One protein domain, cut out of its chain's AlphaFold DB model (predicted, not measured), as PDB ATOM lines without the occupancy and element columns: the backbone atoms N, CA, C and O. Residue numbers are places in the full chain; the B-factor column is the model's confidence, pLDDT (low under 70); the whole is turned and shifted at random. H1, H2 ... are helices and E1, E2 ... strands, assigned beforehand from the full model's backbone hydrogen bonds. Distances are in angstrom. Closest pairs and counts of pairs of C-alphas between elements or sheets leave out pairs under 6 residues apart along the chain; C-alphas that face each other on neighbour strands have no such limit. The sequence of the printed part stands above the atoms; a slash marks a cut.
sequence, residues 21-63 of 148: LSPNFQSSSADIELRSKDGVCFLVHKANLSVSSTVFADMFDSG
ATOM      1  N   LEU A  21      46.744 -27.315  -3.765       84.88
ATOM      2  CA  LEU A  21      46.395 -26.189  -2.902       84.88
ATOM      3  C   LEU A  21      47.067 -24.907  -3.402       84.88
ATOM      4  O   LEU A  21      48.237 -24.910  -3.793       84.88
ATOM      5  N   SER A  22      46.320 -23.806  -3.394       82.25
ATOM      6  CA  SER A  22      46.882 -22.489  -3.684       82.25
ATOM      7  C   SER A  22      47.779 -22.024  -2.526       82.25
ATOM      8  O   SER A  22      47.316 -22.014  -1.384       82.25
ATOM      9  N   PRO A  23      49.018 -21.560  -2.783       79.12
ATOM     10  CA  PRO A  23      49.923 -21.099  -1.723       79.12
ATOM     11  C   PRO A  23      49.406 -19.851  -0.988       79.12
ATOM     12  O   PRO A  23      49.773 -19.612   0.159       79.12
ATOM     13  N   ASN A  24      48.525 -19.075  -1.627       80.50
ATOM     14  CA  ASN A  24      47.968 -17.842  -1.069       80.50
ATOM     15  C   ASN A  24      46.745 -18.087  -0.169       80.50
ATOM     16  O   ASN A  24      46.386 -17.226   0.629       80.50
ATOM     17  N   PHE A  25      46.098 -19.248  -0.294       78.38
ATOM     18  CA  PHE A  25      44.830 -19.564   0.369       78.38
ATOM     19  C   PHE A  25      44.908 -20.945   1.020       78.38
ATOM     20  O   PHE A  25      44.237 -21.888   0.601       78.38
ATOM     21  N   GLN A  26      45.770 -21.044   2.037       82.31
ATOM     22  CA  GLN A  26      46.075 -22.279   2.771       82.31
ATOM     23  C   GLN A  26      45.809 -22.171   4.283       82.31
ATOM     24  O   GLN A  26      46.406 -22.890   5.083       82.31
ATOM     25  N   SER A  27      44.940 -21.246   4.705       83.00
ATOM     26  CA  SER A  27      44.680 -21.062   6.133       83.00
ATOM     27  C   SER A  27      43.952 -22.272   6.721       83.00
ATOM     28  O   SER A  27      42.877 -22.642   6.256       83.00
ATOM     29  N   SER A  28      44.496 -22.850   7.793       83.56
ATOM     30  CA  SER A  28      43.883 -23.973   8.523       83.56
ATOM     31  C   SER A  28      42.594 -23.592   9.257       83.56
ATOM     32  O   SER A  28      41.837 -24.462   9.692       83.56
ATOM     33  N   SER A  29      42.344 -22.291   9.416       87.12
ATOM     34  CA  SER A  29      41.113 -21.741   9.974       87.12
ATOM     35  C   SER A  29      39.956 -21.731   8.976       87.12
ATOM     36  O   SER A  29      38.832 -21.500   9.401       87.12
ATOM     37  N   ALA A  30      40.213 -21.943   7.683       88.38
ATOM     38  CA  ALA A  30      39.205 -21.840   6.638       88.38
ATOM     39  C   ALA A  30      38.010 -22.777   6.865       88.38
ATOM     40  O   ALA A  30      38.162 -23.932   7.263       88.38
ATOM     41  N   ASP A  31      36.820 -22.271   6.548       88.88
ATOM     42  CA  ASP A  31      35.548 -22.973   6.752       88.88
ATOM     43  C   ASP A  31      35.010 -23.605   5.461       88.88
ATOM     44  O   ASP A  31      34.052 -24.380   5.494       88.88
ATOM     45  N   ILE A  32      35.570 -23.217   4.313       87.31
ATOM     46  CA  ILE A  32      35.144 -23.657   2.984       87.31
ATOM     47  C   ILE A  32      36.344 -23.889   2.071       87.31
ATOM     48  O   ILE A  32      37.316 -23.133   2.070       87.31
ATOM     49  N   GLU A  33      36.222 -24.919   1.243       90.00
ATOM     50  CA  GLU A  33      37.146 -25.223   0.160       90.00
ATOM     51  C   GLU A  33      36.453 -24.935  -1.174       90.00
ATOM     52  O   GLU A  33      35.395 -25.490  -1.480       90.00
ATOM     53  N   LEU A  34      37.038 -24.045  -1.972       87.94
ATOM     54  CA  LEU A  34      36.610 -23.799  -3.343       87.94
ATOM     55  C   LEU A  34      37.538 -24.548  -4.288       87.94
ATOM     56  O   LEU A  34      38.743 -24.308  -4.292       87.94
ATOM     57  N   ARG A  35      36.981 -25.421  -5.124       89.88
ATOM     58  CA  ARG A  35      37.740 -26.175  -6.122       89.88
ATOM     59  C   ARG A  35      37.497 -25.608  -7.517       89.88
ATOM     60  O   ARG A  35      36.360 -25.555  -7.983       89.88
ATOM     61  N   SER A  36      38.568 -25.194  -8.189       85.62
ATOM     62  CA  SER A  36      38.539 -24.872  -9.616       85.62
ATOM     63  C   SER A  36      38.486 -26.152 -10.451       85.62
ATOM     64  O   SER A  36      38.960 -27.215 -10.035       85.62
ATOM     65  N   LYS A  37      37.970 -26.033 -11.678       85.50
ATOM     66  CA  LYS A  37      37.995 -27.099 -12.686       85.50
ATOM     67  C   LYS A  37      39.415 -27.607 -12.954       85.50
ATOM     68  O   LYS A  37      39.599 -28.796 -13.188       85.50
ATOM     69  N   ASP A  38      40.408 -26.729 -12.841       83.44
ATOM     70  CA  ASP A  38      41.825 -27.051 -13.055       83.44
ATOM     71  C   ASP A  38      42.435 -27.901 -11.923       83.44
ATOM     72  O   ASP A  38      43.631 -28.174 -11.915       83.44
ATOM     73  N   GLY A  39      41.632 -28.302 -10.929       83.50
ATOM     74  CA  GLY A  39      42.085 -29.092  -9.784       83.50
ATOM     75  C   GLY A  39      42.787 -28.272  -8.700       83.50
ATOM     76  O   GLY A  39      43.337 -28.853  -7.763       83.50
ATOM     77  N   VAL A  40      42.756 -26.939  -8.807       86.00
ATOM     78  CA  VAL A  40      43.281 -26.028  -7.782       86.00
ATOM     79  C   VAL A  40      42.233 -25.802  -6.698       86.00
ATOM     80  O   VAL A  40      41.084 -25.498  -7.016       86.00
ATOM     81  N   CYS A  41      42.632 -25.928  -5.438       87.56
ATOM     82  CA  CYS A  41      41.758 -25.759  -4.283       87.56
ATOM     83  C   CYS A  41      42.167 -24.529  -3.459       87.56
ATOM     84  O   CYS A  41      43.357 -24.265  -3.253       87.56
ATOM     85  N   PHE A  42      41.171 -23.767  -3.011       87.38
ATOM     86  CA  PHE A  42      41.323 -22.529  -2.254       87.38
ATOM     87  C   PHE A  42      40.603 -22.666  -0.915       87.38
ATOM     88  O   PHE A  42      39.383 -22.834  -0.882       87.38
ATOM     89  N   LEU A  43      41.349 -22.569   0.182       90.69
ATOM     90  CA  LEU A  43      40.799 -22.585   1.532       90.69
ATOM     91  C   LEU A  43      40.440 -21.154   1.941       90.69
ATOM     92  O   LEU A  43      41.316 -20.296   2.081       90.69
ATOM     93  N   VAL A  44      39.144 -20.879   2.089       89.25
ATOM     94  CA  VAL A  44      38.601 -19.532   2.321       89.25
ATOM     95  C   VAL A  44      37.633 -19.544   3.510       89.25
ATOM     96  O   VAL A  44      37.149 -20.584   3.950       89.25
ATOM     97  N   HIS A  45      37.346 -18.369   4.063       91.62
ATOM     98  CA  HIS A  45      36.345 -18.185   5.110       91.62
ATOM     99  C   HIS A  45      34.998 -17.751   4.534       91.62
ATOM    100  O   HIS A  45      34.937 -16.842   3.700       91.62
ATOM    101  N   LYS A  46      33.904 -18.332   5.045       90.19
ATOM    102  CA  LYS A  46      32.535 -17.945   4.655       90.19
ATOM    103  C   LYS A  46      32.262 -16.469   4.914       90.19
ATOM    104  O   LYS A  46      31.655 -15.813   4.075       90.19
ATOM    105  N   ALA A  47      32.752 -15.944   6.038       89.12
ATOM    106  CA  ALA A  47      32.599 -14.536   6.395       89.12
ATOM    107  C   ALA A  47      33.170 -13.615   5.303       89.12
ATOM    108  O   ALA A  47      32.494 -12.693   4.858       89.12
ATOM    109  N   ASN A  48      34.361 -13.928   4.783       89.06
ATOM    110  CA  ASN A  48      34.998 -13.133   3.730       89.06
ATOM    111  C   ASN A  48      34.197 -13.167   2.420       89.06
ATOM    112  O   ASN A  48      34.040 -12.141   1.757       89.06
ATOM    113  N   LEU A  49      33.659 -14.332   2.043       88.62
ATOM    114  CA  LEU A  49      32.824 -14.452   0.844       88.62
ATOM    115  C   LEU A  49      31.449 -13.792   1.004       88.62
ATOM    116  O   LEU A  49      30.962 -13.189   0.056       88.62
ATOM    117  N   SER A  50      30.859 -13.847   2.198       89.75
ATOM    118  CA  SER A  50      29.555 -13.229   2.483       89.75
ATOM    119  C   SER A  50      29.644 -11.703   2.468       89.75
ATOM    120  O   SER A  50      28.783 -11.034   1.911       89.75
ATOM    121  N   VAL A  51      30.724 -11.144   3.027       90.81
ATOM    122  CA  VAL A  51      30.976  -9.693   3.023       90.81
ATOM    123  C   VAL A  51      31.306  -9.184   1.618       90.81
ATOM    124  O   VAL A  51      30.966  -8.054   1.275       90.81
ATOM    125  N   SER A  52      31.963 -10.001   0.791       88.31
ATOM    126  CA  SER A  52      32.346  -9.602  -0.571       88.31
ATOM    127  C   SER A  52      31.254  -9.821  -1.622       88.31
ATOM    128  O   SER A  52      31.306  -9.194  -2.679       88.31
ATOM    129  N   SER A  53      30.267 -10.683  -1.361       89.19
ATOM    130  CA  SER A  53      29.196 -11.005  -2.304       89.19
ATOM    131  C   SER A  53      27.912 -11.408  -1.588       89.19
ATOM    132  O   SER A  53      27.854 -12.426  -0.895       89.19
ATOM    133  N   THR A  54      26.838 -10.670  -1.862       86.19
ATOM    134  CA  THR A  54      25.494 -10.987  -1.364       86.19
ATOM    135  C   THR A  54      24.965 -12.314  -1.904       86.19
ATOM    136  O   THR A  54      24.198 -12.979  -1.222       86.19
ATOM    137  N   VAL A  55      25.416 -12.745  -3.088       86.56
ATOM    138  CA  VAL A  55      25.057 -14.056  -3.660       86.56
ATOM    139  C   VAL A  55      25.629 -15.189  -2.814       86.56
ATOM    140  O   VAL A  55      24.950 -16.181  -2.572       86.56
ATOM    141  N   PHE A  56      26.874 -15.050  -2.350       83.19
ATOM    142  CA  PHE A  56      27.469 -16.056  -1.473       83.19
ATOM    143  C   PHE A  56      26.860 -16.009  -0.074       83.19
ATOM    144  O   PHE A  56      26.638 -17.071   0.496       83.19
ATOM    145  N   ALA A  57      26.533 -14.821   0.444       85.88
ATOM    146  CA  ALA A  57      25.798 -14.693   1.701       85.88
ATOM    147  C   ALA A  57      24.462 -15.457   1.645       85.88
ATOM    148  O   ALA A  57      24.246 -16.367   2.440       85.88
ATOM    149  N   ASP A  58      23.637 -15.190   0.629       88.00
ATOM    150  CA  ASP A  58      22.346 -15.863   0.438       88.00
ATOM    151  C   ASP A  58      22.508 -17.377   0.210       88.00
ATOM    152  O   ASP A  58      21.765 -18.190   0.755       88.00
ATOM    153  N   MET A  59      23.537 -17.801  -0.530       85.81
ATOM    154  CA  MET A  59      23.837 -19.224  -0.733       85.81
ATOM    155  C   MET A  59      24.241 -19.939   0.568       85.81
ATOM    156  O   MET A  59      23.905 -21.110   0.759       85.81
ATOM    157  N   PHE A  60      24.976 -19.275   1.464       86.06
ATOM    158  CA  PHE A  60      25.350 -19.856   2.755       86.06
ATOM    159  C   PHE A  60      24.195 -19.845   3.754       86.06
ATOM    160  O   PHE A  60      24.062 -20.813   4.504       86.06
ATOM    161  N   ASP A  61      23.344 -18.821   3.713       84.50
ATOM    162  CA  ASP A  61      22.159 -18.708   4.567       84.50
ATOM    163  C   ASP A  61      21.050 -19.688   4.139       84.50
ATOM    164  O   ASP A  61      20.410 -20.321   4.979       84.50
ATOM    165  N   SER A  62      20.878 -19.917   2.832       77.56
ATOM    166  CA  SER A  62      19.940 -20.914   2.278       77.56
ATOM    167  C   SER A  62      20.467 -22.361   2.329       77.56
ATOM    168  O   SER A  62      19.711 -23.325   2.160       77.56
ATOM    169  N   GLY A  63      21.759 -22.542   2.617       60.72
ATOM    170  CA  GLY A  63      22.497 -23.804   2.515       60.72
ATOM    171  C   GLY A  63      22.181 -24.894   3.550       60.72
ATOM    172  O   GLY A  63      22.792 -25.961   3.496       60.72
TER     173      GLY A  63
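What this domain is: This is residues 21 to 63 of the 148 residues of the protein "BTB domain-containing protein" of Leucosporidium creatinivorum (UniProt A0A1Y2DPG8). A small three-stranded sheet and a hairpin of two short helices sit at opposite ends of the domain, joined through His 45, with the helices beyond the end of the sheet and over neither of its faces. The hairpin E2 and E3 makes most of the sheet, and E1 lies along the other edge of E3. The printed part has 43 residues, with three named strands followed by two named helices in the order E1, E2, E3, H1, H2; the sheet runs E1, E3, E2 and is mixed, and the class is mixed, helices and strands. The whole is only just compact, close to loose, with a radius of gyration of the C-alphas of 10.9 A, and its C-alphas span 27 by 23 by 16 A.

How they stand to each other: E3, residues 40 to 44, is the inner strand of the sheet. E2, residues 32 to 35, is an edge strand and antiparallel to E3, at 160 degrees between directions; the two form a hairpin. Across this pair N 42 and O 34 are 2.8 A apart and N 44 and O 32 are 2.9 A apart, within hydrogen-bond range. E1, residues 21 to 26, is the other edge strand, parallel to E3 at 35 degrees, with N 22 and O 41 at 3.0 A and N 43 and O 25 at 3.0 A. H1, residues 46 to 52, is not on the sheet; its closest C-alpha to E2 is that of Lys 46, 6.5 A from that of Ile 32. H2, residues 54 to 62, is not on the sheet and is apart from E1, E2 and E3. H1 and H2 touch, with the closest C-alphas those of Ser 50 and Ala 57, 4.1 A apart. They run opposite ways at a shallow tilt of 33 degrees, only just short of steep, and form a helical hairpin. In H1 and H2 every O i to N i+4 pair is within hydrogen-bond range.

Where its parts are: E3 is 12.9 A from first to last C-alpha, E2 9.8 A and E1 6.9 A. E1 begins at C-alpha 21, (46.395, -26.189, -2.902). H1 is 9.8 A long and begins at C-alpha 46, (32.535, -17.945, 4.655). H2 is 11.9 A long and ends at C-alpha 62, (19.940, -20.914, 2.278).

The domain as a whole: The two C-alphas farthest apart are those of Pro 23 and Ser 62, at 30.2 A. The printed part has no cut, and its four links between named elements are tight. The mean pLDDT of the printed part is 85.7, and one printed residue, Gly 63, is under 70.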